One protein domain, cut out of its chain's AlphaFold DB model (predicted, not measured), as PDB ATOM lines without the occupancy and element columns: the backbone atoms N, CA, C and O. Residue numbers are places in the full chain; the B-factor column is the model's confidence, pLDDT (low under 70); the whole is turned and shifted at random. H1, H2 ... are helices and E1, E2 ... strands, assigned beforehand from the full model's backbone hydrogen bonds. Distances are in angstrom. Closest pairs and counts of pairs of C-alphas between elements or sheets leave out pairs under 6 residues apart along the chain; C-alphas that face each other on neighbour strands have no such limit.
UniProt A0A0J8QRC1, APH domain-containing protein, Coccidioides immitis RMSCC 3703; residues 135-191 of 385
ATOM      1  N   GLU A 135     -17.894  62.868 -37.799       66.69
ATOM      2  CA  GLU A 135     -18.051  64.318 -38.000       66.69
ATOM      3  C   GLU A 135     -18.994  64.640 -39.174       66.69
ATOM      4  O   GLU A 135     -19.768  65.596 -39.109       66.69
ATOM      5  N   LYS A 136     -18.967  63.830 -40.240       65.44
ATOM      6  CA  LYS A 136     -19.803  64.002 -41.440       65.44
ATOM      7  C   LYS A 136     -21.239  63.511 -41.250       65.44
ATOM      8  O   LYS A 136     -22.164  64.104 -41.804       65.44
ATOM      9  N   ASN A 137     -21.433  62.425 -40.507       57.09
ATOM     10  CA  ASN A 137     -22.743  61.923 -40.110       57.09
ATOM     11  C   ASN A 137     -22.633  61.217 -38.742       57.09
ATOM     12  O   ASN A 137     -22.233  60.056 -38.695       57.09
ATOM     13  N   PRO A 138     -23.069  61.854 -37.640       61.38
ATOM     14  CA  PRO A 138     -23.045  61.244 -36.306       61.38
ATOM     15  C   PRO A 138     -23.893  59.969 -36.159       61.38
ATOM     16  O   PRO A 138     -23.767  59.265 -35.161       61.38
ATOM     17  N   ALA A 139     -24.760  59.671 -37.133       48.38
ATOM     18  CA  ALA A 139     -25.556  58.448 -37.226       48.38
ATOM     19  C   ALA A 139     -25.068  57.507 -38.353       48.38
ATOM     20  O   ALA A 139     -25.855  56.730 -38.894       48.38
ATOM     21  N   VAL A 140     -23.799  57.605 -38.767       56.22
ATOM     22  CA  VAL A 140     -23.208  56.706 -39.771       56.22
ATOM     23  C   VAL A 140     -23.090  55.284 -39.226       56.22
ATOM     24  O   VAL A 140     -22.598  55.060 -38.120       56.22
ATOM     25  N   ASP A 141     -23.515  54.307 -40.027       56.53
ATOM     26  CA  ASP A 141     -23.365  52.899 -39.682       56.53
ATOM     27  C   ASP A 141     -21.961  52.396 -40.052       56.53
ATOM     28  O   ASP A 141     -21.719  51.894 -41.156       56.53
ATOM     29  N   LEU A 142     -21.024  52.551 -39.110       54.91
ATOM     30  CA  LEU A 142     -19.627  52.108 -39.232       54.91
ATOM     31  C   LEU A 142     -19.480  50.591 -39.476       54.91
ATOM     32  O   LEU A 142     -18.405  50.138 -39.860       54.91
ATOM     33  N   ILE A 143     -20.550  49.803 -39.309       46.31
ATOM     34  CA  ILE A 143     -20.585  48.369 -39.637       46.31
ATOM     35  C   ILE A 143     -20.340  48.116 -41.122       46.31
ATOM     36  O   ILE A 143     -19.637  47.172 -41.469       46.31
ATOM     37  N   SER A 144     -20.858  48.986 -41.995       49.72
ATOM     38  CA  SER A 144     -20.737  48.855 -43.456       49.72
ATOM     39  C   SER A 144     -19.300  48.943 -43.998       49.72
ATOM     40  O   SER A 144     -19.078  48.672 -45.176       49.72
ATOM     41  N   MET A 145     -18.324  49.288 -43.151       49.59
ATOM     42  CA  MET A 145     -16.898  49.300 -43.496       49.59
ATOM     43  C   MET A 145     -16.238  47.914 -43.382       49.59
ATOM     44  O   MET A 145     -15.097  47.754 -43.810       49.59
ATOM     45  N   PHE A 146     -16.927  46.911 -42.825       49.03
ATOM     46  CA  PHE A 146     -16.370  45.586 -42.536       49.03
ATOM     47  C   PHE A 146     -17.295  44.455 -43.015       49.03
ATOM     48  O   PHE A 146     -18.505  44.620 -43.127       49.03
ATOM     49  N   SER A 147     -16.727  43.282 -43.311       46.22
ATOM     50  CA  SER A 147     -17.460  42.154 -43.905       46.22
ATOM     51  C   SER A 147     -18.335  41.373 -42.911       46.22
ATOM     52  O   SER A 147     -17.975  41.189 -41.748       46.22
ATOM     53  N   ASP A 148     -19.431  40.783 -43.404       42.16
ATOM     54  CA  ASP A 148     -20.386  39.958 -42.630       42.16
ATOM     55  C   ASP A 148     -19.762  38.727 -41.927       42.16
ATOM     56  O   ASP A 148     -20.382  38.081 -41.080       42.16
ATOM     57  N   SER A 149     -18.505  38.391 -42.232       43.69
ATOM     58  CA  SER A 149     -17.741  37.324 -41.572       43.69
ATOM     59  C   SER A 149     -17.546  37.530 -40.064       43.69
ATOM     60  O   SER A 149     -17.333  36.557 -39.345       43.69
ATOM     61  N   TYR A 150     -17.625  38.769 -39.567       46.41
ATOM     62  CA  TYR A 150     -17.313  39.120 -38.174       46.41
ATOM     63  C   TYR A 150     -18.459  38.898 -37.167       46.41
ATOM     64  O   TYR A 150     -18.327  39.230 -35.990       46.41
ATOM     65  N   HIS A 151     -19.595  38.330 -37.579       42.84
ATOM     66  CA  HIS A 151     -20.762  38.124 -36.714       42.84
ATOM     67  C   HIS A 151     -20.558  37.087 -35.581       42.84
ATOM     68  O   HIS A 151     -21.094  35.972 -35.662       42.84
ATOM     69  N   ARG A 152     -19.888  37.465 -34.474       51.06
ATOM     70  CA  ARG A 152     -20.210  36.914 -33.134       51.06
ATOM     71  C   ARG A 152     -19.650  37.576 -31.872       51.06
ATOM     72  O   ARG A 152     -20.109  37.170 -30.806       51.06
ATOM     73  N   ASN A 153     -18.739  38.554 -31.920       54.81
ATOM     74  CA  ASN A 153     -18.081  38.984 -30.678       54.81
ATOM     75  C   ASN A 153     -19.005  39.813 -29.744       54.81
ATOM     76  O   ASN A 153     -19.202  41.019 -29.894       54.81
ATOM     77  N   LYS A 154     -19.615  39.119 -28.774       65.06
ATOM     78  CA  LYS A 154     -20.351  39.683 -27.626       65.06
ATOM     79  C   LYS A 154     -19.526  39.637 -26.339       65.06
ATOM     80  O   LYS A 154     -20.089  39.811 -25.259       65.06
ATOM     81  N   ASP A 155     -18.242  39.339 -26.453       79.38
ATOM     82  CA  ASP A 155     -17.345  39.280 -25.324       79.38
ATOM     83  C   ASP A 155     -16.961  40.690 -24.873       79.38
ATOM     84  O   ASP A 155     -16.789  41.606 -25.680       79.38
ATOM     85  N   TYR A 156     -16.863  40.853 -23.561       86.81
ATOM     86  CA  TYR A 156     -16.435  42.079 -22.901       86.81
ATOM     87  C   TYR A 156     -15.343  41.807 -21.857       86.81
ATOM     88  O   TYR A 156     -14.906  42.755 -21.211       86.81
ATOM     89  N   THR A 157     -14.892  40.549 -21.727       91.19
ATOM     90  CA  THR A 157     -14.026  40.063 -20.644       91.19
ATOM     91  C   THR A 157     -12.771  40.910 -20.484       91.19
ATOM     92  O   THR A 157     -12.452  41.291 -19.367       91.19
ATOM     93  N   GLU A 158     -12.089  41.281 -21.575       93.31
ATOM     94  CA  GLU A 158     -10.910  42.149 -21.470       93.31
ATOM     95  C   GLU A 158     -11.269  43.500 -20.829       93.31
ATOM     96  O   GLU A 158     -10.690  43.883 -19.817       93.31
ATOM     97  N   TYR A 159     -12.274  44.207 -21.356       90.56
ATOM     98  CA  TYR A 159     -12.671  45.518 -20.839       90.56
ATOM     99  C   TYR A 159     -13.119  45.461 -19.370       90.56
ATOM    100  O   TYR A 159     -12.689  46.285 -18.558       90.56
ATOM    101  N   THR A 160     -13.965  44.492 -19.015       94.00
ATOM    102  CA  THR A 160     -14.516  44.368 -17.659       94.00
ATOM    103  C   THR A 160     -13.461  43.908 -16.657       94.00
ATOM    104  O   THR A 160     -13.419  44.440 -15.546       94.00
ATOM    105  N   SER A 161     -12.545  43.017 -17.047       96.38
ATOM    106  CA  SER A 161     -11.392  42.633 -16.226       96.38
ATOM    107  C   SER A 161     -10.406  43.782 -16.023       96.38
ATOM    108  O   SER A 161      -9.960  43.996 -14.897       96.38
ATOM    109  N   LEU A 162     -10.110  44.580 -17.055       95.19
ATOM    110  CA  LEU A 162      -9.284  45.783 -16.905       95.19
ATOM    111  C   LEU A 162      -9.961  46.821 -15.985       95.19
ATOM    112  O   LEU A 162      -9.292  47.439 -15.154       95.19
ATOM    113  N   GLU A 163     -11.288  46.986 -16.062       94.44
ATOM    114  CA  GLU A 163     -12.050  47.824 -15.121       94.44
ATOM    115  C   GLU A 163     -12.004  47.279 -13.687       94.44
ATOM    116  O   GLU A 163     -11.898  48.053 -12.732       94.44
ATOM    117  N   PHE A 164     -12.108  45.960 -13.525       96.56
ATOM    118  CA  PHE A 164     -12.070  45.279 -12.236       96.56
ATOM    119  C   PHE A 164     -10.695  45.411 -11.576       96.56
ATOM    120  O   PHE A 164     -10.613  45.867 -10.435       96.56
ATOM    121  N   LEU A 165      -9.613  45.128 -12.305       97.50
ATOM    122  CA  LEU A 165      -8.237  45.314 -11.836       97.50
ATOM    123  C   LEU A 165      -7.954  46.770 -11.471       97.50
ATOM    124  O   LEU A 165      -7.414  47.039 -10.401       97.50
ATOM    125  N   ALA A 166      -8.388  47.724 -12.301       94.38
ATOM    126  CA  ALA A 166      -8.199  49.143 -12.017       94.38
ATOM    127  C   ALA A 166      -8.870  49.602 -10.706       94.38
ATOM    128  O   ALA A 166      -8.418  50.590 -10.125       94.38
ATOM    129  N   LYS A 167      -9.914  48.894 -10.244       95.25
ATOM    130  CA  LYS A 167     -10.660  49.171  -9.004       95.25
ATOM    131  C   LYS A 167     -10.162  48.355  -7.803       95.25
ATOM    132  O   LYS A 167     -10.068  48.910  -6.715       95.25
ATOM    133  N   GLN A 168      -9.872  47.064  -7.985       96.56
ATOM    134  CA  GLN A 168      -9.585  46.114  -6.896       96.56
ATOM    135  C   GLN A 168      -8.092  45.841  -6.675       96.56
ATOM    136  O   GLN A 168      -7.688  45.519  -5.563       96.56
ATOM    137  N   ALA A 169      -7.266  45.969  -7.715       95.81
ATOM    138  CA  ALA A 169      -5.831  45.702  -7.656       95.81
ATOM    139  C   ALA A 169      -5.035  46.734  -8.478       95.81
ATOM    140  O   ALA A 169      -4.351  46.373  -9.439       95.81
ATOM    141  N   PRO A 170      -5.090  48.031  -8.116       94.50
ATOM    142  CA  PRO A 170      -4.431  49.091  -8.873       94.50
ATOM    143  C   PRO A 170      -2.896  48.988  -8.894       94.50
ATOM    144  O   PRO A 170      -2.280  49.693  -9.687       94.50
ATOM    145  N   ASP A 171      -2.280  48.123  -8.087       93.06
ATOM    146  CA  ASP A 171      -0.835  47.862  -8.114       93.06
ATOM    147  C   ASP A 171      -0.438  46.712  -9.063       93.06
ATOM    148  O   ASP A 171       0.755  46.467  -9.279       93.06
ATOM    149  N   VAL A 172      -1.412  45.990  -9.637       95.94
ATOM    150  CA  VAL A 172      -1.169  45.059 -10.748       95.94
ATOM    151  C   VAL A 172      -0.938  45.892 -12.014       95.94
ATOM    152  O   VAL A 172      -1.778  46.732 -12.363       95.94
ATOM    153  N   PRO A 173       0.192  45.705 -12.718       96.62
ATOM    154  CA  PRO A 173       0.521  46.525 -13.871       96.62
ATOM    155  C   PRO A 173      -0.234  46.014 -15.108       96.62
ATOM    156  O   PRO A 173       0.273  45.204 -15.875       96.62
ATOM    157  N   ALA A 174      -1.467  46.482 -15.285       96.94
ATOM    158  CA  ALA A 174      -2.323  46.204 -16.440       96.94
ATOM    159  C   ALA A 174      -2.753  47.515 -17.135       96.94
ATOM    160  O   ALA A 174      -2.756  48.573 -16.483       96.94
ATOM    161  N   PRO A 175      -3.132  47.479 -18.431       94.69
ATOM    162  CA  PRO A 175      -3.721  48.622 -19.122       94.69
ATOM    163  C   PRO A 175      -4.900  49.225 -18.352       94.69
ATOM    164  O   PRO A 175      -5.707  48.523 -17.748       94.69
ATOM    165  N   ARG A 176      -5.033  50.551 -18.372       88.06
ATOM    166  CA  ARG A 176      -6.184  51.239 -17.781       88.06
ATOM    167  C   ARG A 176      -7.231  51.487 -18.849       88.06
ATOM    168  O   ARG A 176      -6.902  52.162 -19.822       88.06
ATOM    169  N   PRO A 177      -8.470  50.994 -18.686       84.44
ATOM    170  CA  PRO A 177      -9.521  51.255 -19.648       84.44
ATOM    171  C   PRO A 177      -9.940  52.725 -19.549       84.44
ATOM    172  O   PRO A 177     -10.080  53.298 -18.467       84.44
ATOM    173  N   HIS A 178     -10.116  53.346 -20.705       73.50
ATOM    174  CA  HIS A 178     -10.600  54.714 -20.883       73.50
ATOM    175  C   HIS A 178     -12.001  54.737 -21.502       73.50
ATOM    176  O   HIS A 178     -12.723  55.720 -21.359       73.50
ATOM    177  N   GLY A 179     -12.400  53.646 -22.159       68.44
ATOM    178  CA  GLY A 179     -13.755  53.438 -22.642       68.44
ATOM    179  C   GLY A 179     -13.858  52.213 -23.540       68.44
ATOM    180  O   GLY A 179     -12.857  51.661 -23.995       68.44
ATOM    181  N   LEU A 180     -15.092  51.816 -23.813       77.06
ATOM    182  CA  LEU A 180     -15.450  50.758 -24.745       77.06
ATOM    183  C   LEU A 180     -16.500  51.320 -25.695       77.06
ATOM    184  O   LEU A 180     -17.491  51.897 -25.245       77.06
ATOM    185  N   VAL A 181     -16.321  51.104 -26.995       71.88
ATOM    186  CA  VAL A 181     -17.358  51.392 -27.987       71.88
ATOM    187  C   VAL A 181     -17.752  50.099 -28.687       71.88
ATOM    188  O   VAL A 181     -16.912  49.342 -29.176       71.88
ATOM    189  N   ALA A 182     -19.056  49.827 -28.690       68.44
ATOM    190  CA  ALA A 182     -19.644  48.640 -29.286       68.44
ATOM    191  C   ALA A 182     -20.413  49.023 -30.552       68.44
ATOM    192  O   ALA A 182     -21.436  49.702 -30.486       68.44
ATOM    193  N   PHE A 183     -19.943  48.532 -31.696       66.69
ATOM    194  CA  PHE A 183     -20.624  48.667 -32.978       66.69
ATOM    195  C   PHE A 183     -21.023  47.266 -33.439       66.69
ATOM    196  O   PHE A 183     -20.171  46.496 -33.869       66.69
ATOM    197  N   GLY A 184     -22.311  46.905 -33.376       66.44
ATOM    198  CA  GLY A 184     -22.799  45.624 -33.913       66.44
ATOM    199  C   GLY A 184     -22.047  44.413 -33.322       66.44
ATOM    200  O   GLY A 184     -22.172  44.174 -32.114       66.44
ATOM    201  N   PRO A 185     -21.266  43.646 -34.112       66.06
ATOM    202  CA  PRO A 185     -20.412  42.566 -33.616       66.06
ATOM    203  C   PRO A 185     -18.988  43.005 -33.211       66.06
ATOM    204  O   PRO A 185     -18.245  42.184 -32.688       66.06
ATOM    205  N   PHE A 186     -18.593  44.259 -33.447       64.81
ATOM    206  CA  PHE A 186     -17.257  44.791 -33.157       64.81
ATOM    207  C   PHE A 186     -17.192  45.486 -31.800       64.81
ATOM    208  O   PHE A 186     -18.141  46.150 -31.369       64.81
ATOM    209  N   ARG A 187     -16.046  45.365 -31.134       71.44
ATOM    210  CA  ARG A 187     -15.734  46.013 -29.859       71.44
ATOM    211  C   ARG A 187     -14.396  46.721 -30.003       71.44
ATOM    212  O   ARG A 187     -13.438  46.109 -30.454       71.44
ATOM    213  N   VAL A 188     -14.351  48.000 -29.644       77.06
ATOM    214  CA  VAL A 188     -13.121  48.798 -29.622       77.06
ATOM    215  C   VAL A 188     -12.895  49.259 -28.191       77.06
ATOM    216  O   VAL A 188     -13.710  50.004 -27.643       77.06
ATOM    217  N   ILE A 189     -11.806  48.789 -27.587       80.62
ATOM    218  CA  ILE A 189     -11.378  49.175 -26.243       80.62
ATOM    219  C   ILE A 189     -10.343  50.289 -26.376       80.62
ATOM    220  O   ILE A 189      -9.323  50.137 -27.043       80.62
ATOM    221  N   PHE A 190     -10.599  51.408 -25.709       79.69
ATOM    222  CA  PHE A 190      -9.624  52.472 -25.515       79.69
ATOM    223  C   PHE A 190      -8.954  52.240 -24.167       79.69
ATOM    224  O   PHE A 190      -9.640  52.170 -23.148       79.69
ATOM    225  N   MET A 191      -7.628  52.125 -24.147       85.31
ATOM    226  CA  MET A 191      -6.862  51.859 -22.929       85.31
ATOM    227  C   MET A 191      -5.455  52.457 -22.984       85.31
ATOM    228  O   MET A 191      -4.964  52.826 -24.051       85.31
TER     229      MET A 191
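What this domain is: This is residues 135 to 191 of the 385 residues of the protein "APH domain-containing protein" of Coccidioides immitis RMSCC 3703 (UniProt A0A0J8QRC1). A two-stranded antiparallel hairpin, E1 and E2, has helix H2 near its open end and tiny H1 near its turn; residues 135 to 140 stick out. The 57 printed residues run H1, H2, E1, E2, a mixed class. The whole is loose, radius of gyration of the C-alphas 14.4 A, spanning 40 by 27 by 13 A.

How they stand to each other: Look first at the hairpin of E1, residues 177 to 183, and E2, residues 186 to 191: N 181 and O 188 are within hydrogen-bond range, 2.9 A. For H2, residues 157 to 168, the C-alphas closest to E1 are Leu 162 and Pro 177, 6.1 A. Every O i to N i+4 pair in H2 is within hydrogen-bond range; H1, residues 142 to 145, is too short for one. H1 is closest to E1 at C-alphas 143 and 183, 6.7 A, and apart from H2.

Where its parts are: Find C-alpha 157 at (-14.026, 40.063, -20.644); H2 runs 15.7 A. E1 runs 17.5 A; E2 runs 16.2 A to C-alpha 191 at (-6.862, 51.859, -22.929). H1 spans 5.8 A.

The domain as a whole: The farthest C-alphas, Lys 136 and Asp 171, are 41.6 A apart. The printed part has no cut; H1 to H2 is a long link. Look for pLDDT under 70 at residues 135 to 154, 179 and 182 to 186.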